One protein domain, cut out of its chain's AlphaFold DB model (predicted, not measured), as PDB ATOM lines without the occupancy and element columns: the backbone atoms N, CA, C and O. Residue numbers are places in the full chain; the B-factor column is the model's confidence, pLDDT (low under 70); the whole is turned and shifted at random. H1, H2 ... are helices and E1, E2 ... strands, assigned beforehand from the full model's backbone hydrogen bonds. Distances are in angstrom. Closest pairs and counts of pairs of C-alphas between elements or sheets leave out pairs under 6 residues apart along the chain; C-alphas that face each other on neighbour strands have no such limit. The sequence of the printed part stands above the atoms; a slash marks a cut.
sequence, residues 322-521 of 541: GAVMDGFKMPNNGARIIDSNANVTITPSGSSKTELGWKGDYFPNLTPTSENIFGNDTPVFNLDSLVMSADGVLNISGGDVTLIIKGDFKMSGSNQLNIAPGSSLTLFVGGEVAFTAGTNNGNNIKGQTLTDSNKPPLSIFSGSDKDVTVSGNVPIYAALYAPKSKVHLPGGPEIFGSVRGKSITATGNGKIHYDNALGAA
ATOM      1  N   GLY A 322     141.200 224.481 221.205       90.19
ATOM      2  CA  GLY A 322     141.104 225.937 221.108       90.19
ATOM      3  C   GLY A 322     139.966 226.374 220.186       90.19
ATOM      4  O   GLY A 322     139.121 227.154 220.609       90.19
ATOM      5  N   ALA A 323     139.900 225.827 218.968       89.69
ATOM      6  CA  ALA A 323     138.833 226.150 218.024       89.69
ATOM      7  C   ALA A 323     137.449 225.723 218.534       89.69
ATOM      8  O   ALA A 323     136.479 226.464 218.365       89.69
ATOM      9  N   VAL A 324     137.356 224.565 219.200       90.38
ATOM     10  CA  VAL A 324     136.116 224.108 219.851       90.38
ATOM     11  C   VAL A 324     135.644 225.138 220.875       90.38
ATOM     12  O   VAL A 324     134.485 225.547 220.855       90.38
ATOM     13  N   MET A 325     136.553 225.609 221.732       90.31
ATOM     14  CA  MET A 325     136.224 226.585 222.767       90.31
ATOM     15  C   MET A 325     135.891 227.978 222.217       90.31
ATOM     16  O   MET A 325     134.984 228.632 222.738       90.31
ATOM     17  N   ASP A 326     136.565 228.415 221.152       88.25
ATOM     18  CA  ASP A 326     136.274 229.678 220.458       88.25
ATOM     19  C   ASP A 326     134.922 229.644 219.719       88.25
ATOM     20  O   ASP A 326     134.316 230.688 219.457       88.25
ATOM     21  N   GLY A 327     134.437 228.445 219.381       86.81
ATOM     22  CA  GLY A 327     133.197 228.223 218.643       86.81
ATOM     23  C   GLY A 327     131.911 228.371 219.462       86.81
ATOM     24  O   GLY A 327     130.851 228.563 218.864       86.81
ATOM     25  N   PHE A 328     131.981 228.315 220.796       88.50
ATOM     26  CA  PHE A 328     130.800 228.309 221.667       88.50
ATOM     27  C   PHE A 328     130.009 229.627 221.620       88.50
ATOM     28  O   PHE A 328     130.552 230.719 221.820       88.50
ATOM     29  N   LYS A 329     128.687 229.543 221.421       81.31
ATOM     30  CA  LYS A 329     127.790 230.703 221.238       81.31
ATOM     31  C   LYS A 329     126.648 230.674 222.250       81.31
ATOM     32  O   LYS A 329     125.477 230.557 221.903       81.31
ATOM     33  N   MET A 330     127.008 230.848 223.521       82.25
ATOM     34  CA  MET A 330     126.101 230.682 224.664       82.25
ATOM     35  C   MET A 330     125.919 231.946 225.503       82.25
ATOM     36  O   MET A 330     126.906 232.661 225.731       82.25
ATOM     37  N   PRO A 331     124.724 232.168 226.092       82.25
ATOM     38  CA  PRO A 331     124.541 233.137 227.168       82.25
ATOM     39  C   PRO A 331     125.522 232.854 228.307       82.25
ATOM     40  O   PRO A 331     125.641 231.721 228.767       82.25
ATOM     41  N   ASN A 332     126.255 233.875 228.746       86.00
ATOM     42  CA  ASN A 332     127.186 233.732 229.855       86.00
ATOM     43  C   ASN A 332     126.456 233.986 231.173       86.00
ATOM     44  O   ASN A 332     125.810 235.020 231.334       86.00
ATOM     45  N   ASN A 333     126.581 233.064 232.121       87.81
ATOM     46  CA  ASN A 333     125.990 233.218 233.440       87.81
ATOM     47  C   ASN A 333     126.839 234.120 234.353       87.81
ATOM     48  O   ASN A 333     126.368 234.517 235.415       87.81
ATOM     49  N   GLY A 334     128.049 234.509 233.959       90.69
ATOM     50  CA  GLY A 334     128.945 235.356 234.742       90.69
ATOM     51  C   GLY A 334     129.887 234.554 235.641       90.69
ATOM     52  O   GLY A 334     129.917 233.321 235.603       90.69
ATOM     53  N   ALA A 335     130.657 235.248 236.476       92.62
ATOM     54  CA  ALA A 335     131.551 234.619 237.448       92.62
ATOM     55  C   ALA A 335     130.766 233.909 238.566       92.62
ATOM     56  O   ALA A 335     129.727 234.397 239.020       92.62
ATOM     57  N   ARG A 336     131.257 232.752 239.022       92.06
ATOM     58  CA  ARG A 336     130.667 231.961 240.108       92.06
ATOM     59  C   ARG A 336     131.674 231.683 241.207       92.06
ATOM     60  O   ARG A 336     132.827 231.348 240.934       92.06
ATOM     61  N   ILE A 337     131.204 231.801 242.447       89.56
ATOM     62  CA  ILE A 337     131.980 231.488 243.644       89.56
ATOM     63  C   ILE A 337     131.196 230.487 244.491       89.56
ATOM     64  O   ILE A 337     130.014 230.696 244.758       89.56
ATOM     65  N   ILE A 338     131.865 229.416 244.922       88.62
ATOM     66  CA  ILE A 338     131.358 228.492 245.942       88.62
ATOM     67  C   ILE A 338     132.191 228.725 247.208       88.62
ATOM     68  O   ILE A 338     133.408 228.525 247.208       88.62
ATOM     69  N   ASP A 339     131.547 229.229 248.260       84.56
ATOM     70  CA  ASP A 339     132.172 229.558 249.544       84.56
ATOM     71  C   ASP A 339     131.855 228.515 250.634       84.56
ATOM     72  O   ASP A 339     131.152 227.533 250.388       84.56
ATOM     73  N   SER A 340     132.368 228.729 251.854       79.00
ATOM     74  CA  SER A 340     132.452 227.712 252.920       79.00
ATOM     75  C   SER A 340     131.117 227.226 253.472       79.00
ATOM     76  O   SER A 340     131.094 226.343 254.319       79.00
ATOM     77  N   ASN A 341     130.005 227.825 253.045       75.19
ATOM     78  CA  ASN A 341     128.655 227.486 253.494       75.19
ATOM     79  C   ASN A 341     127.722 227.154 252.323       75.19
ATOM     80  O   ASN A 341     126.511 227.019 252.523       75.19
ATOM     81  N   ALA A 342     128.263 227.063 251.107       83.69
ATOM     82  CA  ALA A 342     127.510 226.758 249.909       83.69
ATOM     83  C   ALA A 342     127.636 225.272 249.568       83.69
ATOM     84  O   ALA A 342     128.723 224.758 249.303       83.69
ATOM     85  N   ASN A 343     126.490 224.594 249.530       88.12
ATOM     86  CA  ASN A 343     126.356 223.297 248.890       88.12
ATOM     87  C   ASN A 343     125.589 223.495 247.579       88.12
ATOM     88  O   ASN A 343     124.384 223.753 247.584       88.12
ATOM     89  N   VAL A 344     126.313 223.433 246.465       91.38
ATOM     90  CA  VAL A 344     125.778 223.591 245.114       91.38
ATOM     91  C   VAL A 344     125.626 222.212 244.492       91.38
ATOM     92  O   VAL A 344     126.572 221.434 244.470       91.38
ATOM     93  N   THR A 345     124.447 221.918 243.956       93.38
ATOM     94  CA  THR A 345     124.209 220.728 243.135       93.38
ATOM     95  C   THR A 345     123.915 221.158 241.708       93.38
ATOM     96  O   THR A 345     123.058 222.011 241.486       93.38
ATOM     97  N   ILE A 346     124.610 220.568 240.740       95.19
ATOM     98  CA  ILE A 346     124.351 220.752 239.312       95.19
ATOM     99  C   ILE A 346     123.890 219.417 238.732       95.19
ATOM    100  O   ILE A 346     124.487 218.368 238.982       95.19
ATOM    101  N   THR A 347     122.809 219.473 237.965       95.50
ATOM    102  CA  THR A 347     122.250 218.366 237.194       95.50
ATOM    103  C   THR A 347     122.171 218.772 235.720       95.50
ATOM    104  O   THR A 347     122.303 219.958 235.404       95.50
ATOM    105  N   PRO A 348     121.901 217.841 234.790       93.94
ATOM    106  CA  PRO A 348     121.720 218.198 233.382       93.94
ATOM    107  C   PRO A 348     120.569 219.187 233.132       93.94
ATOM    108  O   PRO A 348     120.528 219.829 232.087       93.94
ATOM    109  N   SER A 349     119.624 219.313 234.072       94.06
ATOM    110  CA  SER A 349     118.433 220.163 233.950       94.06
ATOM    111  C   SER A 349     118.542 221.518 234.654       94.06
ATOM    112  O   SER A 349     117.686 222.376 234.441       94.06
ATOM    113  N   GLY A 350     119.574 221.748 235.470       93.12
ATOM    114  CA  GLY A 350     119.768 223.018 236.164       93.12
ATOM    115  C   GLY A 350     120.702 222.914 237.361       93.12
ATOM    116  O   GLY A 350     121.370 221.904 237.570       93.12
ATOM    117  N   SER A 351     120.736 223.962 238.181       92.44
ATOM    118  CA  SER A 351     121.439 223.928 239.463       92.44
ATOM    119  C   SER A 351     120.538 224.320 240.627       92.44
ATOM    120  O   SER A 351     119.574 225.068 240.467       92.44
ATOM    121  N   SER A 352     120.897 223.848 241.814       89.38
ATOM    122  CA  SER A 352     120.314 224.263 243.083       89.38
ATOM    123  C   SER A 352     121.415 224.543 244.102       89.38
ATOM    124  O   SER A 352     122.517 223.995 244.030       89.38
ATOM    125  N   LYS A 353     121.116 225.415 245.061       84.31
ATOM    126  CA  LYS A 353     122.006 225.755 246.169       84.31
ATOM    127  C   LYS A 353     121.267 225.539 247.481       84.31
ATOM    128  O   LYS A 353     120.134 225.991 247.636       84.31
ATOM    129  N   THR A 354     121.922 224.886 248.432       79.75
ATOM    130  CA  THR A 354     121.509 224.879 249.837       79.75
ATOM    131  C   THR A 354     122.511 225.721 250.619       79.75
ATOM    132  O   THR A 354     123.706 225.421 250.619       79.75
ATOM    133  N   GLU A 355     122.044 226.803 251.240       67.31
ATOM    134  CA  GLU A 355     122.875 227.662 252.088       67.31
ATOM    135  C   GLU A 355     122.867 227.186 253.541       67.31
ATOM    136  O   GLU A 355     121.814 226.871 254.095       67.31
ATOM    137  N   LEU A 356     124.037 227.222 254.183       58.75
ATOM    138  CA  LEU A 356     124.184 227.074 255.635       58.75
ATOM    139  C   LEU A 356     124.253 228.433 256.382       58.75
ATOM    140  O   LEU A 356     124.617 228.466 257.557       58.75
ATOM    141  N   GLY A 357     123.884 229.562 255.753       57.56
ATOM    142  CA  GLY A 357     123.810 230.881 256.410       57.56
ATOM    143  C   GLY A 357     123.625 232.078 255.462       57.56
ATOM    144  O   GLY A 357     123.812 231.952 254.260       57.56
ATOM    145  N   TRP A 358     123.282 233.256 256.013       48.97
ATOM    146  CA  TRP A 358     122.966 234.486 255.257       48.97
ATOM    147  C   TRP A 358     124.228 235.168 254.690       48.97
ATOM    148  O   TRP A 358     124.922 235.901 255.400       48.97
ATOM    149  N   LYS A 359     124.520 234.956 253.404       55.50
ATOM    150  CA  LYS A 359     125.423 235.780 252.575       55.50
ATOM    151  C   LYS A 359     124.872 235.822 251.145       55.50
ATOM    152  O   LYS A 359     124.138 234.929 250.761       55.50
ATOM    153  N   GLY A 360     125.174 236.886 250.393       60.19
ATOM    154  CA  GLY A 360     124.592 237.153 249.068       60.19
ATOM    155  C   GLY A 360     124.647 235.981 248.075       60.19
ATOM    156  O   GLY A 360     125.461 235.068 248.204       60.19
ATOM    157  N   ASP A 361     123.777 236.026 247.063       64.88
ATOM    158  CA  ASP A 361     123.632 234.950 246.080       64.88
ATOM    159  C   ASP A 361     124.783 234.936 245.052       64.88
ATOM    160  O   ASP A 361     124.663 235.417 243.927       64.88
ATOM    161  N   TYR A 362     125.939 234.402 245.458       70.94
ATOM    162  CA  TYR A 362     127.116 234.210 244.595       70.94
ATOM    163  C   TYR A 362     126.976 233.035 243.606       70.94
ATOM    164  O   TYR A 362     127.870 232.812 242.781       70.94
ATOM    165  N   PHE A 363     125.873 232.281 243.682       79.88
ATOM    166  CA  PHE A 363     125.588 231.149 242.806       79.88
ATOM    167  C   PHE A 363     124.076 231.044 242.531       79.88
ATOM    168  O   PHE A 363     123.420 230.140 243.055       79.88
ATOM    169  N   PRO A 364     123.515 231.950 241.706       81.94
ATOM    170  CA  PRO A 364     122.116 231.859 241.305       81.94
ATOM    171  C   PRO A 364     121.872 230.592 240.478       81.94
ATOM    172  O   PRO A 364     122.790 230.078 239.827       81.94
ATOM    173  N   ASN A 365     120.619 230.124 240.467       86.62
ATOM    174  CA  ASN A 365     120.216 228.946 239.701       86.62
ATOM    175  C   ASN A 365     120.608 229.089 238.227       86.62
ATOM    176  O   ASN A 365     120.251 230.055 237.551       86.62
ATOM    177  N   LEU A 366     121.329 228.092 237.734       89.94
ATOM    178  CA  LEU A 366     121.740 227.983 236.353       89.94
ATOM    179  C   LEU A 366     120.658 227.249 235.564       89.94
ATOM    180  O   LEU A 366     120.074 226.273 236.039       89.94
ATOM    181  N   THR A 367     120.414 227.712 234.342       89.94
ATOM    182  CA  THR A 367     119.565 227.025 233.362       89.94
ATOM    183  C   THR A 367     120.450 226.588 232.198       89.94
ATOM    184  O   THR A 367     121.223 227.417 231.710       89.94
ATOM    185  N   PRO A 368     120.389 225.314 231.776       92.44
ATOM    186  CA  PRO A 368     121.229 224.819 230.698       92.44
ATOM    187  C   PRO A 368     120.775 225.376 229.349       92.44
ATOM    188  O   PRO A 368     119.595 225.652 229.121       92.44
ATOM    189  N   THR A 369     121.725 225.480 228.432       92.38
ATOM    190  CA  THR A 369     121.504 225.802 227.019       92.38
ATOM    191  C   THR A 369     122.132 224.711 226.154       92.38
ATOM    192  O   THR A 369     123.095 224.085 226.575       92.38
ATOM    193  N   SER A 370     121.582 224.434 224.972       91.12
ATOM    194  CA  SER A 370     122.098 223.373 224.088       91.12
ATOM    195  C   SER A 370     123.246 223.888 223.219       91.12
ATOM    196  O   SER A 370     123.060 224.909 222.558       91.12
ATOM    197  N   GLU A 371     124.399 223.208 223.210       90.81
ATOM    198  CA  GLU A 371     125.561 223.489 222.337       90.81
ATOM    199  C   GLU A 371     125.876 222.284 221.475       90.81
ATOM    200  O   GLU A 371     125.762 221.161 221.961       90.81
ATOM    201  N   ASN A 372     126.395 222.507 220.272       87.25
ATOM    202  CA  ASN A 372     127.006 221.411 219.534       87.25
ATOM    203  C   ASN A 372     128.458 221.220 219.996       87.25
ATOM    204  O   ASN A 372     129.313 222.076 219.768       87.25
ATOM    205  N   ILE A 373     128.734 220.101 220.665       85.94
ATOM    206  CA  ILE A 373     130.072 219.726 221.132       85.94
ATOM    207  C   ILE A 373     130.430 218.385 220.506       85.94
ATOM    208  O   ILE A 373     129.769 217.382 220.772       85.94
ATOM    209  N   PHE A 374     131.489 218.371 219.691       82.50
ATOM    210  CA  PHE A 374     131.978 217.165 219.006       82.50
ATOM    211  C   PHE A 374     130.868 216.413 218.241       82.50
ATOM    212  O   PHE A 374     130.761 215.188 218.330       82.50
ATOM    213  N   GLY A 375     129.993 217.165 217.564       77.19
ATOM    214  CA  GLY A 375     128.872 216.634 216.786       77.19
ATOM    215  C   GLY A 375     127.565 216.463 217.567       77.19
ATOM    216  O   GLY A 375     126.511 216.375 216.945       77.19
ATOM    217  N   ASN A 376     127.589 216.513 218.903       81.62
ATOM    218  CA  ASN A 376     126.425 216.229 219.747       81.62
ATOM    219  C   ASN A 376     125.813 217.481 220.386       81.62
ATOM    220  O   ASN A 376     126.511 218.261 221.041       81.62
ATOM    221  N   ASP A 377     124.486 217.603 220.301       86.19
ATOM    222  CA  ASP A 377     123.722 218.612 221.037       86.19
ATOM    223  C   ASP A 377     123.732 218.290 222.539       86.19
ATOM    224  O   ASP A 377     123.106 217.342 223.015       86.19
ATOM    225  N   THR A 378     124.485 219.084 223.293       88.75
ATOM    226  CA  THR A 378     124.800 218.851 224.702       88.75
ATOM    227  C   THR A 378     124.242 219.984 225.565       88.75
ATOM    228  O   THR A 378     124.470 221.152 225.243       88.75
ATOM    229  N   PRO A 379     123.549 219.699 226.685       91.25
ATOM    230  CA  PRO A 379     123.197 220.728 227.657       91.25
ATOM    231  C   PRO A 379     124.459 221.235 228.365       91.25
ATOM    232  O   PRO A 379     125.194 220.467 228.991       91.25
ATOM    233  N   VAL A 380     124.705 222.542 228.277       94.31
ATOM    234  CA  VAL A 380     125.880 223.199 228.854       94.31
ATOM    235  C   VAL A 380     125.498 224.340 229.783       94.31
ATOM    236  O   VAL A 380     124.473 225.005 229.614       94.31
ATOM    237  N   PHE A 381     126.391 224.622 230.724       94.88
ATOM    238  CA  PHE A 381     126.369 225.832 231.531       94.88
ATOM    239  C   PHE A 381     127.631 226.647 231.257       94.88
ATOM    240  O   PHE A 381     128.744 226.171 231.468       94.88
ATOM    241  N   ASN A 382     127.464 227.884 230.796       94.25
ATOM    242  CA  ASN A 382     128.575 228.775 230.462       94.25
ATOM    243  C   ASN A 382     128.824 229.793 231.582       94.25
ATOM    244  O   ASN A 382     127.894 230.511 231.963       94.25
ATOM    245  N   LEU A 383     130.056 229.865 232.084       94.88
ATOM    246  CA  LEU A 383     130.506 230.700 233.199       94.88
ATOM    247  C   LEU A 383     131.719 231.556 232.780       94.88
ATOM    248  O   LEU A 383     132.539 231.135 231.962       94.88
ATOM    249  N   ASP A 384     131.892 232.737 233.383       94.19
ATOM    250  CA  ASP A 384     133.146 233.501 233.233       94.19
ATOM    251  C   ASP A 384     134.283 232.850 234.020       94.19
ATOM    252  O   ASP A 384     135.402 232.750 233.535       94.19
ATOM    253  N   SER A 385     134.004 232.397 235.238       95.00
ATOM    254  CA  SER A 385     134.960 231.719 236.111       95.00
ATOM    255  C   SER A 385     134.203 230.883 237.132       95.00
ATOM    256  O   SER A 385     133.073 231.228 237.494       95.00
ATOM    257  N   LEU A 386     134.839 229.841 237.657       94.56
ATOM    258  CA  LEU A 386     134.329 229.080 238.793       94.56
ATOM    259  C   LEU A 386     135.432 228.956 239.840       94.56
ATOM    260  O   LEU A 386     136.425 228.260 239.637       94.56
ATOM    261  N   VAL A 387     135.254 229.659 240.953       92.50
ATOM    262  CA  VAL A 387     136.229 229.699 242.042       92.50
ATOM    263  C   VAL A 387     135.607 229.121 243.302       92.50
ATOM    264  O   VAL A 387     134.587 229.595 243.791       92.50
ATOM    265  N   MET A 388     136.255 228.114 243.861       90.25
ATOM    266  CA  MET A 388     135.937 227.553 245.162       90.25
ATOM    267  C   MET A 388     137.046 227.986 246.124       90.25
ATOM    268  O   MET A 388     138.197 227.548 246.015       90.25
ATOM    269  N   SER A 389     136.726 228.911 247.031       76.25
ATOM    270  CA  SER A 389     137.727 229.640 247.832       76.25
ATOM    271  C   SER A 389     137.642 229.400 249.339       76.25
ATOM    272  O   SER A 389     138.500 229.881 250.073       76.25
ATOM    273  N   ALA A 390     136.617 228.700 249.817       73.88
ATOM    274  CA  ALA A 390     136.450 228.356 251.224       73.88
ATOM    275  C   ALA A 390     135.502 227.153 251.294       73.88
ATOM    276  O   ALA A 390     134.477 227.246 250.642       73.88
ATOM    277  N   ASP A 391     135.872 226.083 252.014       81.81
ATOM    278  CA  ASP A 391     135.196 224.792 252.323       81.81
ATOM    279  C   ASP A 391     133.799 224.483 251.717       81.81
ATOM    280  O   ASP A 391     132.898 223.992 252.394       81.81
ATOM    281  N   GLY A 392     133.598 224.780 250.442       86.38
ATOM    282  CA  GLY A 392     132.346 224.673 249.717       86.38
ATOM    283  C   GLY A 392     132.215 223.326 249.029       86.38
ATOM    284  O   GLY A 392     133.203 222.640 248.758       86.38
ATOM    285  N   VAL A 393     130.978 222.943 248.721       88.81
ATOM    286  CA  VAL A 393     130.657 221.632 248.150       88.81
ATOM    287  C   VAL A 393     130.011 221.816 246.784       88.81
ATOM    288  O   VAL A 393     128.985 222.486 246.667       88.81
ATOM    289  N   LEU A 394     130.593 221.193 245.761       91.31
ATOM    290  CA  LEU A 394     130.022 221.053 244.429       91.31
ATOM    291  C   LEU A 394     129.631 219.591 244.201       91.31
ATOM    292  O   LEU A 394     130.489 218.714 244.156       91.31
ATOM    293  N   ASN A 395     128.337 219.334 244.040       92.31
ATOM    294  CA  ASN A 395     127.784 218.022 243.733       92.31
ATOM    295  C   ASN A 395     127.319 217.968 242.274       92.31
ATOM    296  O   ASN A 395     126.604 218.855 241.811       92.31
ATOM    297  N   ILE A 396     127.676 216.899 241.573       93.50
ATOM    298  CA  ILE A 396     127.246 216.593 240.210       93.50
ATOM    299  C   ILE A 396     126.420 215.315 240.265       93.50
ATOM    300  O   ILE A 396     126.881 214.299 240.789       93.50
ATOM    301  N   SER A 397     125.180 215.369 239.781       93.50
ATOM    302  CA  SER A 397     124.254 214.239 239.880       93.50
ATOM    303  C   SER A 397     123.185 214.255 238.787       93.50
ATOM    304  O   SER A 397     122.932 215.282 238.161       93.50
ATOM    305  N   GLY A 398     122.516 213.118 238.587       91.31
ATOM    306  CA  GLY A 398     121.364 213.016 237.689       91.31
ATOM    307  C   GLY A 398     121.716 212.934 236.201       91.31
ATOM    308  O   GLY A 398     120.825 213.133 235.380       91.31
ATOM    309  N   GLY A 399     122.977 212.651 235.860       92.56
ATOM    310  CA  GLY A 399     123.446 212.440 234.489       92.56
ATOM    311  C   GLY A 399     124.702 213.244 234.150       92.56
ATOM    312  O   GLY A 399     125.484 213.601 235.032       92.56
ATOM    313  N   ASP A 400     124.890 213.518 232.860       93.06
ATOM    314  CA  ASP A 400     126.076 214.196 232.333       93.06
ATOM    315  C   ASP A 400     125.937 215.721 232.378       93.06
ATOM    316  O   ASP A 400     125.037 216.300 231.768       93.06
ATOM    317  N   VAL A 401     126.863 216.385 233.066       95.38
ATOM    318  CA  VAL A 401     126.920 217.844 233.194       95.38
ATOM    319  C   VAL A 401     128.123 218.379 232.430       95.38
ATOM    320  O   VAL A 401     129.246 217.918 232.622       95.38
ATOM    321  N   THR A 402     127.906 219.409 231.611       95.81
ATOM    322  CA  THR A 402     128.984 220.112 230.902       95.81
ATOM    323  C   THR A 402     129.064 221.564 231.361       95.81
ATOM    324  O   THR A 402     128.092 222.311 231.243       95.81
ATOM    325  N   LEU A 403     130.224 221.979 231.874       96.00
ATOM    326  CA  LEU A 403     130.524 223.369 232.210       96.00
ATOM    327  C   LEU A 403     131.554 223.929 231.227       96.00
ATOM    328  O   LEU A 403     132.630 223.363 231.043       96.00
ATOM    329  N   ILE A 404     131.240 225.080 230.648       95.88
ATOM    330  CA  ILE A 404     132.163 225.883 229.850       95.88
ATOM    331  C   ILE A 404     132.580 227.072 230.709       95.88
ATOM    332  O   ILE A 404     131.737 227.832 231.177       95.88
ATOM    333  N   ILE A 405     133.876 227.230 230.940       95.88
ATOM    334  CA  ILE A 405     134.460 228.251 231.806       95.88
ATOM    335  C   ILE A 405     135.437 229.061 230.958       95.88
ATOM    336  O   ILE A 405     136.503 228.572 230.590       95.88
ATOM    337  N   LYS A 406     135.081 230.306 230.625       93.88
ATOM    338  CA  LYS A 406     135.918 231.146 229.747       93.88
ATOM    339  C   LYS A 406     137.239 231.557 230.397       93.88
ATOM    340  O   LYS A 406     138.256 231.634 229.718       93.88
ATOM    341  N   GLY A 407     137.207 231.849 231.690       94.88
ATOM    342  CA  GLY A 407     138.358 232.186 232.516       94.88
ATOM    343  C   GLY A 407     138.782 231.009 233.385       94.88
ATOM    344  O   GLY A 407     138.881 229.877 232.915       94.88
ATOM    345  N   ASP A 408     139.050 231.283 234.658       95.94
ATOM    346  CA  ASP A 408     139.709 230.323 235.541       95.94
ATOM    347  C   ASP A 408     138.730 229.354 236.220       95.94
ATOM    348  O   ASP A 408     137.648 229.740 236.683       95.94
ATOM    349  N   PHE A 409     139.177 228.106 236.369       94.94
ATOM    350  CA  PHE A 409     138.614 227.130 237.296       94.94
ATOM    351  C   PHE A 409     139.600 226.911 238.445       94.94
ATOM    352  O   PHE A 409     140.708 226.411 238.239       94.94
ATOM    353  N   LYS A 410     139.211 227.286 239.666       93.50
ATOM    354  CA  LYS A 410     140.090 227.216 240.843       93.50
ATOM    355  C   LYS A 410     139.386 226.536 242.002       93.50
ATOM    356  O   LYS A 410     138.335 226.989 242.435       93.50
ATOM    357  N   MET A 411     140.013 225.502 242.547       90.44
ATOM    358  CA  MET A 411     139.597 224.801 243.753       90.44
ATOM    359  C   MET A 411     140.797 224.667 244.697       90.44
ATOM    360  O   MET A 411     141.845 224.128 244.332       90.44
ATOM    361  N   SER A 412     140.665 225.214 245.904       86.38
ATOM    362  CA  SER A 412     141.731 225.261 246.923       86.38
ATOM    363  C   SER A 412     141.158 225.150 248.343       86.38
ATOM    364  O   SER A 412     139.953 225.234 248.513       86.38
ATOM    365  N   GLY A 413     141.958 224.959 249.392       82.75
ATOM    366  CA  GLY A 413     141.415 224.709 250.742       82.75
ATOM    367  C   GLY A 413     140.649 223.377 250.855       82.75
ATOM    368  O   GLY A 413     140.952 222.431 250.137       82.75
ATOM    369  N   SER A 414     139.657 223.266 251.743       83.19
ATOM    370  CA  SER A 414     138.984 221.981 252.036       83.19
ATOM    371  C   SER A 414     137.702 221.747 251.221       83.19
ATOM    372  O   SER A 414     136.804 221.035 251.667       83.19
ATOM    373  N   ASN A 415     137.609 222.339 250.026       86.81
ATOM    374  CA  ASN A 415     136.452 222.213 249.131       86.81
ATOM    375  C   ASN A 415     136.164 220.765 248.713       86.81
ATOM    376  O   ASN A 415     137.045 219.915 248.735       86.81
ATOM    377  N   GLN A 416     134.946 220.480 248.267       88.00
ATOM    378  CA  GLN A 416     134.535 219.140 247.852       88.00
ATOM    379  C   GLN A 416     133.972 219.157 246.440       88.00
ATOM    380  O   GLN A 416     133.109 219.978 246.135       88.00
ATOM    381  N   LEU A 417     134.426 218.224 245.602       89.44
ATOM    382  CA  LEU A 417     133.825 217.936 244.305       89.44
ATOM    383  C   LEU A 417     133.309 216.496 244.317       89.44
ATOM    384  O   LEU A 417     134.081 215.549 244.190       89.44
ATOM    385  N   ASN A 418     131.997 216.333 244.444       89.88
ATOM    386  CA  ASN A 418     131.362 215.024 244.489       89.88
ATOM    387  C   ASN A 418     130.586 214.770 243.192       89.88
ATOM    388  O   ASN A 418     129.552 215.379 242.942       89.88
ATOM    389  N   ILE A 419     131.057 213.839 242.373       90.75
ATOM    390  CA  ILE A 419     130.327 213.295 241.223       90.75
ATOM    391  C   ILE A 419     129.649 211.979 241.622       90.75
ATOM    392  O   ILE A 419     130.336 211.022 241.986       90.75
ATOM    393  N   ALA A 420     128.316 211.943 241.599       90.69
ATOM    394  CA  ALA A 420     127.534 210.763 241.958       90.69
ATOM    395  C   ALA A 420     127.772 209.597 240.973       90.69
ATOM    396  O   ALA A 420     128.029 209.845 239.792       90.69
ATOM    397  N   PRO A 421     127.650 208.324 241.406       88.12
ATOM    398  CA  PRO A 421     127.755 207.175 240.506       88.12
ATOM    399  C   PRO A 421     126.828 207.301 239.288       88.12
ATOM    400  O   PRO A 421     125.663 207.674 239.431       88.12
ATOM    401  N   GLY A 422     127.351 207.012 238.095       88.06
ATOM    402  CA  GLY A 422     126.615 207.139 236.831       88.06
ATOM    403  C   GLY A 422     126.408 208.577 236.336       88.06
ATOM    404  O   GLY A 422     125.771 208.769 235.307       88.06
ATOM    405  N   SER A 423     126.930 209.589 237.037       92.69
ATOM    406  CA  SER A 423     126.966 210.984 236.573       92.69
ATOM    407  C   SER A 423     128.376 211.360 236.113       92.69
ATOM    408  O   SER A 423     129.354 210.760 236.559       92.69
ATOM    409  N   SER A 424     128.489 212.369 235.248       93.88
ATOM    410  CA  SER A 424     129.783 212.882 234.779       93.88
ATOM    411  C   SER A 424     129.831 214.406 234.794       93.88
ATOM    412  O   SER A 424     128.808 215.082 234.674       93.88
ATOM    413  N   LEU A 425     131.036 214.950 234.940       94.81
ATOM    414  CA  LEU A 425     131.340 216.366 234.800       94.81
ATOM    415  C   LEU A 425     132.363 216.558 233.684       94.81
ATOM    416  O   LEU A 425     133.490 216.084 233.774       94.81
ATOM    417  N   THR A 426     131.992 217.305 232.652       95.62
ATOM    418  CA  THR A 426     132.911 217.756 231.605       95.62
ATOM    419  C   THR A 426     133.186 219.243 231.776       95.62
ATOM    420  O   THR A 426     132.258 220.046 231.774       95.62
ATOM    421  N   LEU A 427     134.456 219.615 231.927       96.06
ATOM    422  CA  LEU A 427     134.909 220.997 232.046       96.06
ATOM    423  C   LEU A 427     135.654 221.413 230.778       96.06
ATOM    424  O   LEU A 427     136.656 220.794 230.439       96.06
ATOM    425  N   PHE A 428     135.222 222.493 230.133       96.88
ATOM    426  CA  PHE A 428     136.004 223.215 229.126       96.88
ATOM    427  C   PHE A 428     136.524 224.504 229.754       96.88
ATOM    428  O   PHE A 428     135.719 225.350 230.133       96.88
ATOM    429  N   VAL A 429     137.841 224.666 229.896       97.31
ATOM    430  CA  VAL A 429     138.447 225.795 230.625       97.31
ATOM    431  C   VAL A 429     139.381 226.609 229.730       97.31
ATOM    432  O   VAL A 429     140.358 226.088 229.192       97.31
ATOM    433  N   GLY A 430     139.064 227.898 229.576       95.62
ATOM    434  CA  GLY A 430     139.801 228.867 228.758       95.62
ATOM    435  C   GLY A 430     140.848 229.675 229.533       95.62
ATOM    436  O   GLY A 430     141.643 230.391 228.928       95.62
ATOM    437  N   GLY A 431     140.882 229.548 230.862       95.25
ATOM    438  CA  GLY A 431     141.887 230.142 231.744       95.25
ATOM    439  C   GLY A 431     142.761 229.104 232.446       95.25
ATOM    440  O   GLY A 431     143.059 228.043 231.894       95.25
ATOM    441  N   GLU A 432     143.195 229.438 233.659       95.88
ATOM    442  CA  GLU A 432     143.973 228.559 234.537       95.88
ATOM    443  C   GLU A 432     143.081 227.467 235.146       95.88
ATOM    444  O   GLU A 432     141.963 227.741 235.595       95.88
ATOM    445  N   VAL A 433     143.595 226.237 235.214       95.50
ATOM    446  CA  VAL A 433     142.971 225.137 235.961       95.50
ATOM    447  C   VAL A 433     143.826 224.871 237.191       95.50
ATOM    448  O   VAL A 433     144.941 224.370 237.072       95.50
ATOM    449  N   ALA A 434     143.308 225.169 238.378       93.12
ATOM    450  CA  ALA A 434     143.994 224.891 239.635       93.12
ATOM    451  C   ALA A 434     143.124 224.002 240.527       93.12
ATOM    452  O   ALA A 434     142.166 224.466 241.136       93.12
ATOM    453  N   PHE A 435     143.482 222.727 240.630       88.75
ATOM    454  CA  PHE A 435     142.874 221.753 241.530       88.75
ATOM    455  C   PHE A 435     143.874 221.454 242.649       88.75
ATOM    456  O   PHE A 435     144.630 220.492 242.577       88.75
ATOM    457  N   THR A 436     143.970 222.345 243.638       82.19
ATOM    458  CA  THR A 436     145.125 222.374 244.559       82.19
ATOM    459  C   THR A 436     144.860 221.820 245.952       82.19
ATOM    460  O   THR A 436     145.812 221.531 246.681       82.19
ATOM    461  N   ALA A 437     143.589 221.658 246.320       66.81
ATOM    462  CA  ALA A 437     143.155 220.976 247.531       66.81
ATOM    463  C   ALA A 437     141.648 220.669 247.464       66.81
ATOM    464  O   ALA A 437     140.901 221.357 246.764       66.81
ATOM    465  N   GLY A 438     141.219 219.634 248.188       66.06
ATOM    466  CA  GLY A 438     139.816 219.280 248.359       66.06
ATOM    467  C   GLY A 438     139.601 217.996 249.165       66.06
ATOM    468  O   GLY A 438     140.551 217.355 249.597       66.06
ATOM    469  N   THR A 439     138.358 217.599 249.406       56.91
ATOM    470  CA  THR A 439     138.006 216.304 250.001       56.91
ATOM    471  C   THR A 439     136.874 215.675 249.202       56.91
ATOM    472  O   THR A 439     135.875 216.325 248.914       56.91
ATOM    473  N   ASN A 440     137.017 214.401 248.841       60.56
ATOM    474  CA  ASN A 440     135.953 213.639 248.187       60.56
ATOM    475  C   ASN A 440     135.151 212.904 249.265       60.56
ATOM    476  O   ASN A 440     135.322 211.703 249.476       60.56
ATOM    477  N   ASN A 441     134.331 213.639 250.021       54.56
ATOM    478  CA  ASN A 441     133.494 213.039 251.061       54.56
ATOM    479  C   ASN A 441     132.315 212.299 250.421       54.56
ATOM    480  O   ASN A 441     131.333 212.909 250.013       54.56
ATOM    481  N   GLY A 442     132.393 210.968 250.388       51.12
ATOM    482  CA  GLY A 442     131.275 210.098 249.998       51.12
ATOM    483  C   GLY A 442     131.390 209.469 248.610       51.12
ATOM    484  O   GLY A 442     130.607 208.578 248.291       51.12
ATOM    485  N   ASN A 443     132.398 209.844 247.822       64.69
ATOM    486  CA  ASN A 443     132.671 209.210 246.540       64.69
ATOM    487  C   ASN A 443     133.713 208.103 246.685       64.69
ATOM    488  O   ASN A 443     134.873 208.366 246.997       64.69
ATOM    489  N   ASN A 444     133.326 206.860 246.393       73.06
ATOM    490  CA  ASN A 444     134.284 205.774 246.204       73.06
ATOM    491  C   ASN A 444     135.014 205.952 244.859       73.06
ATOM    492  O   ASN A 444     134.738 205.226 243.910       73.06
ATOM    493  N   ILE A 445     135.920 206.936 244.771       82.12
ATOM    494  CA  ILE A 445     136.655 207.303 243.546       82.12
ATOM    495  C   ILE A 445     137.330 206.083 242.907       82.12
ATOM    496  O   ILE A 445     137.277 205.914 241.695       82.12
ATOM    497  N   LYS A 446     137.892 205.189 243.731       82.06
ATOM    498  CA  LYS A 446     138.573 203.970 243.270       82.06
ATOM    499  C   LYS A 446     137.634 202.986 242.579       82.06
ATOM    500  O   LYS A 446     138.102 202.219 241.749       82.06
ATOM    501  N   GLY A 447     136.350 202.998 242.939       81.50
ATOM    502  CA  GLY A 447     135.301 202.160 242.358       81.50
ATOM    503  C   GLY A 447     134.439 202.870 241.315       81.50
ATOM    504  O   GLY A 447     133.448 202.291 240.875       81.50
ATOM    505  N   GLN A 448     134.762 204.112 240.942       86.75
ATOM    506  CA  GLN A 448     134.093 204.761 239.820       86.75
ATOM    507  C   GLN A 448     134.595 204.190 238.488       86.75
ATOM    508  O   GLN A 448     135.738 203.749 238.361       86.75
ATOM    509  N   THR A 449     133.702 204.207 237.507       90.19
ATOM    510  CA  THR A 449     133.907 203.749 236.131       90.19
ATOM    511  C   THR A 449     133.216 204.737 235.188       90.19
ATOM    512  O   THR A 449     132.608 205.709 235.649       90.19
ATOM    513  N   LEU A 450     133.311 204.503 233.880       88.69
ATOM    514  CA  LEU A 450     132.554 205.259 232.887       88.69
ATOM    515  C   LEU A 450     131.044 205.200 233.171       88.69
ATOM    516  O   LEU A 450     130.527 204.184 233.638       88.69
ATOM    517  N   THR A 451     130.339 206.286 232.868       87.88
ATOM    518  CA  THR A 451     128.873 206.330 232.872       87.88
ATOM    519  C   THR A 451     128.288 205.415 231.790       87.88
ATOM    520  O   THR A 451     128.996 204.963 230.890       87.88
ATOM    521  N   ASP A 452     126.969 205.198 231.816       83.38
ATOM    522  CA  ASP A 452     126.261 204.463 230.754       83.38
ATOM    523  C   ASP A 452     126.386 205.142 229.373       83.38
ATOM    524  O   ASP A 452     126.255 204.491 228.339       83.38
ATOM    525  N   SER A 453     126.682 206.448 229.351       80.38
ATOM    526  CA  SER A 453     127.024 207.236 228.160       80.38
ATOM    527  C   SER A 453     128.518 207.183 227.797       80.38
ATOM    528  O   SER A 453     128.990 208.001 227.014       80.38
ATOM    529  N   ASN A 454     129.281 206.241 228.364       85.12
ATOM    530  CA  ASN A 454     130.726 206.075 228.175       85.12
ATOM    531  C   ASN A 454     131.560 207.324 228.518       85.12
ATOM    532  O   ASN A 454     132.674 207.478 228.015       85.12
ATOM    533  N   LYS A 455     131.081 208.211 229.397       87.81
ATOM    534  CA  LYS A 455     131.852 209.380 229.843       87.81
ATOM    535  C   LYS A 455     132.596 209.077 231.138       87.81
ATOM    536  O   LYS A 455     132.044 208.423 232.023       87.81
ATOM    537  N   PRO A 456     133.839 209.551 231.304       91.38
ATOM    538  CA  PRO A 456     134.507 209.444 232.590       91.38
ATOM    539  C   PRO A 456     133.843 210.385 233.609       91.38
ATOM    540  O   PRO A 456     133.354 211.448 233.219       91.38
ATOM    541  N   PRO A 457     133.872 210.052 234.913       92.12
ATOM    542  CA  PRO A 457     133.328 210.897 235.973       92.12
ATOM    543  C   PRO A 457     133.760 212.364 235.897       92.12
ATOM    544  O   PRO A 457     132.934 213.251 236.090       92.12
ATOM    545  N   LEU A 458     135.029 212.631 235.572       93.19
ATOM    546  CA  LEU A 458     135.535 213.976 235.317       93.19
ATOM    547  C   LEU A 458     136.350 214.000 234.021       93.19
ATOM    548  O   LEU A 458     137.344 213.286 233.890       93.19
ATOM    549  N   SER A 459     135.960 214.869 233.096       94.19
ATOM    550  CA  SER A 459     136.770 215.276 231.946       94.19
ATOM    551  C   SER A 459     137.177 216.731 232.110       94.19
ATOM    552  O   SER A 459     136.332 217.576 232.397       94.19
ATOM    553  N   ILE A 460     138.453 217.044 231.896       95.12
ATOM    554  CA  ILE A 460     138.950 218.422 231.896       95.12
ATOM    555  C   ILE A 460     139.628 218.686 230.560       95.12
ATOM    556  O   ILE A 460     140.681 218.124 230.275       95.12
ATOM    557  N   PHE A 461     139.046 219.577 229.772       96.25
ATOM    558  CA  PHE A 461     139.590 220.086 228.525       96.25
ATOM    559  C   PHE A 461     140.092 221.515 228.745       96.25
ATOM    560  O   PHE A 461     139.302 222.422 229.000       96.25
ATOM    561  N   SER A 462     141.404 221.728 228.665       96.56
ATOM    562  CA  SER A 462     142.002 223.062 228.731       96.56
ATOM    563  C   SER A 462     142.349 223.547 227.326       96.56
ATOM    564  O   SER A 462     143.190 222.953 226.646       96.56
ATOM    565  N   GLY A 463     141.684 224.619 226.892       93.31
ATOM    566  CA  GLY A 463     141.902 225.246 225.584       93.31
ATOM    567  C   GLY A 463     142.931 226.374 225.586       93.31
ATOM    568  O   GLY A 463     143.185 226.965 224.536       93.31
ATOM    569  N   SER A 464     143.513 226.682 226.746       92.50
ATOM    570  CA  SER A 464     144.403 227.823 226.958       92.50
ATOM    571  C   SER A 464     145.879 227.419 226.985       92.50
ATOM    572  O   SER A 464     146.227 226.242 227.019       92.50
ATOM    573  N   ASP A 465     146.774 228.406 226.977       93.69
ATOM    574  CA  ASP A 465     148.208 228.213 227.224       93.69
ATOM    575  C   ASP A 465     148.581 228.368 228.711       93.69
ATOM    576  O   ASP A 465     149.764 228.339 229.064       93.69
ATOM    577  N   LYS A 466     147.581 228.550 229.587       95.75
ATOM    578  CA  LYS A 466     147.767 228.676 231.034       95.75
ATOM    579  C   LYS A 466     148.069 227.328 231.657       95.75
ATOM    580  O   LYS A 466     147.724 226.282 231.112       95.75
ATOM    581  N   ASP A 467     148.710 227.369 232.816       93.88
ATOM    582  CA  ASP A 467     149.101 226.162 233.525       93.88
ATOM    583  C   ASP A 467     147.869 225.413 234.055       93.88
ATOM    584  O   ASP A 467     146.876 226.001 234.494       93.88
ATOM    585  N   VAL A 468     147.967 224.087 234.027       96.12
ATOM    586  CA  VAL A 468     147.042 223.184 234.706       96.12
ATOM    587  C   VAL A 468     147.777 222.597 235.898       96.12
ATOM    588  O   VAL A 468     148.716 221.823 235.731       96.12
ATOM    589  N   THR A 469     147.354 222.949 237.106       94.12
ATOM    590  CA  THR A 469     147.942 222.433 238.342       94.12
ATOM    591  C   THR A 469     146.964 221.510 239.046       94.12
ATOM    592  O   THR A 469     145.850 221.918 239.372       94.12
ATOM    593  N   VAL A 470     147.397 220.285 239.333       91.69
ATOM    594  CA  VAL A 470     146.671 219.348 240.198       91.69
ATOM    595  C   VAL A 470     147.584 218.976 241.356       91.69
ATOM    596  O   VAL A 470     148.643 218.391 241.145       91.69
ATOM    597  N   SER A 471     147.207 219.336 242.578       87.38
ATOM    598  CA  SER A 471     148.034 219.131 243.765       87.38
ATOM    599  C   SER A 471     147.237 218.673 244.980       87.38
ATOM    600  O   SER A 471     146.017 218.815 245.039       87.38
ATOM    601  N   GLY A 472     147.964 218.177 245.981       75.31
ATOM    602  CA  GLY A 472     147.398 217.653 247.224       75.31
ATOM    603  C   GLY A 472     147.086 216.158 247.142       75.31
ATOM    604  O   GLY A 472     146.944 215.601 246.063       75.31
ATOM    605  N   ASN A 473     146.967 215.496 248.293       74.31
ATOM    606  CA  ASN A 473     146.805 214.036 248.396       74.31
ATOM    607  C   ASN A 473     145.349 213.569 248.200       74.31
ATOM    608  O   ASN A 473     144.869 212.691 248.918       74.31
ATOM    609  N   VAL A 474     144.611 214.204 247.290       71.75
ATOM    610  CA  VAL A 474     143.181 213.939 247.086       71.75
ATOM    611  C   VAL A 474     143.023 213.053 245.859       71.75
ATOM    612  O   VAL A 474     143.418 213.482 244.774       71.75
ATOM    613  N   PRO A 475     142.466 211.838 245.996       85.44
ATOM    614  CA  PRO A 475     142.300 210.946 244.862       85.44
ATOM    615  C   PRO A 475     141.236 211.481 243.911       85.44
ATOM    616  O   PRO A 475     140.093 211.612 244.331       85.44
ATOM    617  N   ILE A 476     141.553 211.742 242.647       87.56
ATOM    618  CA  ILE A 476     140.571 212.167 241.636       87.56
ATOM    619  C   ILE A 476     140.468 211.128 240.530       87.56
ATOM    620  O   ILE A 476     141.490 210.615 240.095       87.56
ATOM    621  N   TYR A 477     139.260 210.835 240.047       90.81
ATOM    622  CA  TYR A 477     139.109 210.144 238.769       90.81
ATOM    623  C   TYR A 477     139.008 211.213 237.688       90.81
ATOM    624  O   TYR A 477     138.013 211.929 237.689       90.81
ATOM    625  N   ALA A 478     139.991 211.346 236.794       90.56
ATOM    626  CA  ALA A 478     139.988 212.391 235.771       90.56
ATOM    627  C   ALA A 478     140.650 211.977 234.450       90.56
ATOM    628  O   ALA A 478     141.754 211.428 234.424       90.56
ATOM    629  N   ALA A 479     140.000 212.333 233.342       94.00
ATOM    630  CA  ALA A 479     140.596 212.398 232.014       94.00
ATOM    631  C   ALA A 479     140.982 213.857 231.713       94.00
ATOM    632  O   ALA A 479     140.121 214.705 231.471       94.00
ATOM    633  N   LEU A 480     142.278 214.170 231.782       95.50
ATOM    634  CA  LEU A 480     142.805 215.523 231.601       95.50
ATOM    635  C   LEU A 480     143.399 215.691 230.198       95.50
ATOM    636  O   LEU A 480     144.336 214.989 229.826       95.50
ATOM    637  N   TYR A 481     142.887 216.661 229.444       96.38
ATOM    638  CA  TYR A 481     143.310 217.016 228.095       96.38
ATOM    639  C   TYR A 481     143.694 218.495 228.023       96.38
ATOM    640  O   TYR A 481     142.838 219.375 227.988       96.38
ATOM    641  N   ALA A 482     144.992 218.779 228.004       97.12
ATOM    642  CA  ALA A 482     145.527 220.137 228.046       97.12
ATOM    643  C   ALA A 482     146.693 220.310 227.051       97.12
ATOM    644  O   ALA A 482     147.837 220.552 227.449       97.12
ATOM    645  N   PRO A 483     146.451 220.142 225.737       96.25
ATOM    646  CA  PRO A 483     147.510 220.036 224.730       96.25
ATOM    647  C   PRO A 483     148.339 221.318 224.569       96.25
ATOM    648  O   PRO A 483     149.469 221.260 224.096       96.25
ATOM    649  N   LYS A 484     147.812 222.475 224.982       95.88
ATOM    650  CA  LYS A 484     148.500 223.777 224.920       95.88
ATOM    651  C   LYS A 484     149.097 224.203 226.269       95.88
ATOM    652  O   LYS A 484     149.972 225.069 226.299       95.88
ATOM    653  N   SER A 485     148.699 223.547 227.357       97.19
ATOM    654  CA  SER A 485     149.050 223.904 228.732       97.19
ATOM    655  C   SER A 485     150.196 223.074 229.289       97.19
ATOM    656  O   SER A 485     150.330 221.876 229.016       97.19
ATOM    657  N   LYS A 486     150.979 223.680 230.183       97.44
ATOM    658  CA  LYS A 486     151.899 222.926 231.036       97.44
ATOM    659  C   LYS A 486     151.111 222.315 232.188       97.44
ATOM    660  O   LYS A 486     150.417 223.025 232.911       97.44
ATOM    661  N   VAL A 487     151.227 221.004 232.365       96.50
ATOM    662  CA  VAL A 487     150.574 220.285 233.459       96.50
ATOM    663  C   VAL A 487     151.579 220.087 234.587       96.50
ATOM    664  O   VAL A 487     152.615 219.439 234.407       96.50
ATOM    665  N   HIS A 488     151.267 220.636 235.754       93.88
ATOM    666  CA  HIS A 488     152.079 220.520 236.952       93.88
ATOM    667  C   HIS A 488     151.359 219.690 238.016       93.88
ATOM    668  O   HIS A 488     150.237 219.999 238.412       93.88
ATOM    669  N   LEU A 489     152.024 218.637 238.492       92.44
ATOM    670  CA  LEU A 489     151.489 217.697 239.475       92.44
ATOM    671  C   LEU A 489     152.344 217.706 240.759       92.44
ATOM    672  O   LEU A 489     153.138 216.777 240.961       92.44
ATOM    673  N   PRO A 490     152.289 218.764 241.596       89.81
ATOM    674  CA  PRO A 490     153.090 218.838 242.811       89.81
ATOM    675  C   PRO A 490     152.402 218.218 244.028       89.81
ATOM    676  O   PRO A 490     151.179 218.146 244.122       89.81
ATOM    677  N   GLY A 491     153.203 217.837 245.023       82.88
ATOM    678  CA  GLY A 491     152.698 217.504 246.359       82.88
ATOM    679  C   GLY A 491     151.955 216.172 246.466       82.88
ATOM    680  O   GLY A 491     151.305 215.944 247.479       82.88
ATOM    681  N   GLY A 492     152.067 215.302 245.457       83.38
ATOM    682  CA  GLY A 492     151.616 213.915 245.552       83.38
ATOM    683  C   GLY A 492     150.160 213.602 245.171       83.38
ATOM    684  O   GLY A 492     149.558 212.795 245.875       83.38
ATOM    685  N   PRO A 493     149.576 214.163 244.091       88.62
ATOM    686  CA  PRO A 493     148.205 213.822 243.701       88.62
ATOM    687  C   PRO A 493     148.065 212.341 243.339       88.62
ATOM    688  O   PRO A 493     148.989 211.760 242.777       88.62
ATOM    689  N   GLU A 494     146.910 211.741 243.636       90.81
ATOM    690  CA  GLU A 494     146.538 210.385 243.206       90.81
ATOM    691  C   GLU A 494     145.461 210.527 242.115       90.81
ATOM    692  O   GLU A 494     144.334 210.932 242.387       90.81
ATOM    693  N   ILE A 495     145.813 210.278 240.854       92.44
ATOM    694  CA  ILE A 495     144.918 210.454 239.703       92.44
ATOM    695  C   ILE A 495     144.550 209.080 239.155       92.44
ATOM    696  O   ILE A 495     145.421 208.341 238.715       92.44
ATOM    697  N   PHE A 496     143.264 208.755 239.131       93.19
ATOM    698  CA  PHE A 496     142.698 207.606 238.438       93.19
ATOM    699  C   PHE A 496     142.246 208.062 237.050       93.19
ATOM    700  O   PHE A 496     141.279 208.804 236.915       93.19
ATOM    701  N   GLY A 497     142.981 207.698 236.006       93.69
ATOM    702  CA  GLY A 497     142.646 208.075 234.639       93.69
ATOM    703  C   GLY A 497     143.859 208.399 233.776       93.69
ATOM    704  O   GLY A 497     144.882 207.728 233.851       93.69
ATOM    705  N   SER A 498     143.742 209.399 232.906       94.56
ATOM    706  CA  SER A 498     144.752 209.695 231.883       94.56
ATOM    707  C   SER A 498     145.058 211.184 231.827       94.56
ATOM    708  O   SER A 498     144.171 212.021 232.005       94.56
ATOM    709  N   VAL A 499     146.324 211.511 231.568       96.00
ATOM    710  CA  VAL A 499     146.805 212.889 231.466       96.00
ATOM    711  C   VAL A 499     147.468 213.116 230.117       96.00
ATOM    712  O   VAL A 499     148.479 212.497 229.781       96.00
ATOM    713  N   ARG A 500     146.943 214.084 229.370       96.69
ATOM    714  CA  ARG A 500     147.539 214.609 228.147       96.69
ATOM    715  C   ARG A 500     147.852 216.088 228.301       96.69
ATOM    716  O   ARG A 500     146.963 216.869 228.624       96.69
ATOM    717  N   GLY A 501     149.096 216.479 228.050       96.75
ATOM    718  CA  GLY A 501     149.556 217.851 228.277       96.75
ATOM    719  C   GLY A 501     150.691 218.272 227.350       96.75
ATOM    720  O   GLY A 501     151.457 217.416 226.899       96.75
ATOM    721  N   LYS A 502     150.848 219.585 227.119       96.94
ATOM    722  CA  LYS A 502     151.967 220.131 226.328       96.94
ATOM    723  C   LYS A 502     153.306 219.659 226.885       96.94
ATOM    724  O   LYS A 502     154.073 218.974 226.224       96.94
ATOM    725  N   SER A 503     153.532 219.944 228.159       97.06
ATOM    726  CA  SER A 503     154.644 219.422 228.949       97.06
ATOM    727  C   SER A 503     154.110 219.011 230.307       97.06
ATOM    728  O   SER A 503     153.303 219.742 230.881       97.06
ATOM    729  N   ILE A 504     154.565 217.883 230.837       96.31
ATOM    730  CA  ILE A 504     154.065 217.349 232.104       96.31
ATOM    731  C   ILE A 504     155.223 217.270 233.090       96.31
ATOM    732  O   ILE A 504     156.269 216.695 232.791       96.31
ATOM    733  N   THR A 505     155.043 217.866 234.266       93.94
ATOM    734  CA  THR A 505     156.017 217.801 235.359       93.94
ATOM    735  C   THR A 505     155.342 217.318 236.630       93.94
ATOM    736  O   THR A 505     154.524 218.038 237.204       93.94
ATOM    737  N   ALA A 506     155.727 216.132 237.097       91.31
ATOM    738  CA  ALA A 506     155.318 215.611 238.396       91.31
ATOM    739  C   ALA A 506     156.463 215.739 239.403       91.31
ATOM    740  O   ALA A 506     157.617 215.411 239.105       91.31
ATOM    741  N   THR A 507     156.140 216.243 240.593       88.62
ATOM    742  CA  THR A 507     157.096 216.406 241.695       88.62
ATOM    743  C   THR A 507     156.518 215.808 242.975       88.62
ATOM    744  O   THR A 507     155.312 215.867 243.224       88.62
ATOM    745  N   GLY A 508     157.383 215.242 243.816       86.75
ATOM    746  CA  GLY A 508     156.968 214.599 245.064       86.75
ATOM    747  C   GLY A 508     156.629 213.127 244.854       86.75
ATOM    748  O   GLY A 508     157.418 212.403 244.264       86.75
ATOM    749  N   ASN A 509     155.501 212.664 245.379       87.81
ATOM    750  CA  ASN A 509     155.106 211.249 245.433       87.81
ATOM    751  C   ASN A 509     153.776 210.980 244.704       87.81
ATOM    752  O   ASN A 509     152.970 210.169 245.159       87.81
ATOM    753  N   GLY A 510     153.525 211.715 243.613       88.00
ATOM    754  CA  GLY A 510     152.256 211.651 242.878       88.00
ATOM    755  C   GLY A 510     152.066 210.318 242.171       88.00
ATOM    756  O   GLY A 510     153.033 209.741 241.679       88.00
ATOM    757  N   LYS A 511     150.830 209.835 242.109       91.94
ATOM    758  CA  LYS A 511     150.469 208.557 241.506       91.94
ATOM    759  C   LYS A 511     149.472 208.763 240.380       91.94
ATOM    760  O   LYS A 511     148.525 209.529 240.531       91.94
ATOM    761  N   ILE A 512     149.677 208.062 239.274       94.38
ATOM    762  CA  ILE A 512     148.713 207.994 238.177       94.38
ATOM    763  C   ILE A 512     148.358 206.526 237.958       94.38
ATOM    764  O   ILE A 512     149.225 205.714 237.651       94.38
ATOM    765  N   HIS A 513     147.078 206.220 238.113       95.38
ATOM    766  CA  HIS A 513     146.471 204.911 237.938       95.38
ATOM    767  C   HIS A 513     145.618 204.951 236.669       95.38
ATOM    768  O   HIS A 513     144.483 205.424 236.692       95.38
ATOM    769  N   TYR A 514     146.159 204.504 235.540       96.19
ATOM    770  CA  TYR A 514     145.434 204.504 234.271       96.19
ATOM    771  C   TYR A 514     144.262 203.534 234.273       96.19
ATOM    772  O   TYR A 514     144.440 202.342 234.503       96.19
ATOM    773  N   ASP A 515     143.070 204.031 233.957       94.25
ATOM    774  CA  ASP A 515     141.905 203.179 233.768       94.25
ATOM    775  C   ASP A 515     141.784 202.735 232.304       94.25
ATOM    776  O   ASP A 515     141.531 203.537 231.402       94.25
ATOM    777  N   ASN A 516     141.899 201.427 232.070       89.94
ATOM    778  CA  ASN A 516     141.746 200.810 230.756       89.94
ATOM    779  C   ASN A 516     140.384 201.089 230.107       89.94
ATOM    780  O   ASN A 516     140.288 201.045 228.875       89.94
ATOM    781  N   ALA A 517     139.348 201.379 230.901       88.44
ATOM    782  CA  ALA A 517     138.041 201.758 230.387       88.44
ATOM    783  C   ALA A 517     138.089 203.072 229.590       88.44
ATOM    784  O   ALA A 517     137.354 203.200 228.617       88.44
ATOM    785  N   LEU A 518     139.007 204.004 229.893       89.31
ATOM    786  CA  LEU A 518     139.128 205.288 229.178       89.31
ATOM    787  C   LEU A 518     139.429 205.140 227.686       89.31
ATOM    788  O   LEU A 518     139.046 205.993 226.883       89.31
ATOM    789  N   GLY A 519     140.054 204.029 227.291       82.62
ATOM    790  CA  GLY A 519     140.258 203.698 225.884       82.62
ATOM    791  C   GLY A 519     138.957 203.437 225.114       82.62
ATOM    792  O   GLY A 519     139.020 203.395 223.883       82.62
ATOM    793  N   ALA A 520     137.837 203.260 225.829       78.88
ATOM    794  CA  ALA A 520     136.461 203.114 225.353       78.88
ATOM    795  C   ALA A 520     135.579 204.349 225.641       78.88
ATOM    796  O   ALA A 520     134.405 204.341 225.280       78.88
ATOM    797  N   ALA A 521     136.131 205.407 226.251       83.38
ATOM    798  CA  ALA A 521     135.363 206.606 226.567       83.38
ATOM    799  C   ALA A 521     134.906 207.346 225.303       83.38
ATOM    800  O   ALA A 521     135.686 207.496 224.351       83.38
TER     801      ALA A 521
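AT A GLANCE: This is residues 322 to 521 of the 541 residues of the protein "Type iv pilin-associated adhesin" of Shewanella decolorationis S12 (UniProt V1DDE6). The chain is wound in stacked turns, a solenoid of three walls round a roughly triangular cross-section: E2, E7 and E10 make one wall; residues 380 to 383 of E5, with E8, E11, E13 and the first part of E15, a second; E1, E6, E9, E12, E14 and the last part of E15 the third. E3 is beside E2 at one end of the stack, E16, E17 and H2 are at the other end, and H1 and the hairpin of E4 and E5 lie outside the second wall. The printed part has 200 residues with two named helices and 17 named strands, in the order H1, E1 to E17, H2, and is mostly strand. One sheet is branched, with 13 strands, parallel but for E4 and E5; the other runs E3, E2, E7, E10 and is mixed. The whole is compact, with a radius of gyration of the C-alphas of 15.6 A and spans of 41 by 38 by 32 A.

IN THESE COORDINATES: In the branched sheet, E15 is residues 475 to 489, 12.6 A from first to last C-alpha, and bends by 153 degrees at residue 486. E16, residues 494 to 506, measures 11.3 A and bends by 141 degrees at residue 502. E5, residues 376 to 383, measures 20.2 A, bends by 59 degrees at residue 379 and runs on into E6, residues 385 to 388. E8 is residues 400 to 405, 16.4 A, E11 residues 424 to 429, 16.1 A, and E13 residues 458 to 462. E1 is residues 335 to 338, E4 369 to 373, E9 409 to 411, E12 433 to 435, E14 468 to 470 and E17 511 to 515. In the other sheet, E2 is residues 342 to 347, 16.1 A, E3 350 to 355, 16.9 A, E7 393 to 396 and E10 416 to 419. H1, residues 322 to 326, begins at C-alpha 322 at (141.104, 225.937, 221.108); H2, residues 516 to 520, ends at C-alpha 520 at (136.461, 203.114, 225.353).

HOW THE PARTS SIT: E13, beside residues 478 to 482, and E14, beside residues 487 to 489, lie on one side of E15, with E16 on the other side. N 460 and O 479 are 2.9 A apart, N 468 and O 486 2.9 A, and N 480 and O 498 2.9 A. E17 is parallel to E16, N 495 to O 511 at 2.8 A. From E13 the parallel neighbours go on to E11, N 427 to O 459 at 2.8 A, to E8, N 401 to O 424 at 2.8 A, and to E5, N 381 to O 402 at 2.9 A. From E14 they go on to E12, N 435 to O 469 at 2.8 A, to E9, N 411 to O 434 at 2.8 A, to E6, N 388 to O 410 at 2.8 A, and to E1, N 336 to O 385 at 2.8 A. E4 and E5 form a hairpin, N 371 to O 378 at 2.9 A. The two sheets make a sandwich, two sheets face to face: the facing parts are 10.1 A centre to centre, with strands at 86 degrees. In the smaller sheet E2 and E3 form a hairpin, N 345 to O 352 at 2.8 A; E7 is parallel to E2, N 344 to O 393 at 2.8 A, and to E10, N 394 to O 416 at 2.8 A. H1 only grazes the branched sheet with residues 322 to 325; its closest C-alpha pair with E11 is Met 325 and Phe 428, 7.2 A. H2 only grazes it with residues 516 to 519; its closest pair with E16 is Gly 497 and Leu 518, 7.1 A. In H1 every O i to N i+4 pair is within hydrogen-bond range; in H2 0 of 1 is, beside 2 of 2 O i to N i+3 pairs.

THE WHOLE: The two C-alphas farthest apart, of Trp 358 and Gly 519, are 45.9 A apart. The printed part has no cut. The links E3 to E4, 13 residues, and E12 to E13, 22 residues, are long. Mean pLDDT of the printed part is 87.8; residues 355 to 361 and 437 to 443 are under 70 in this model.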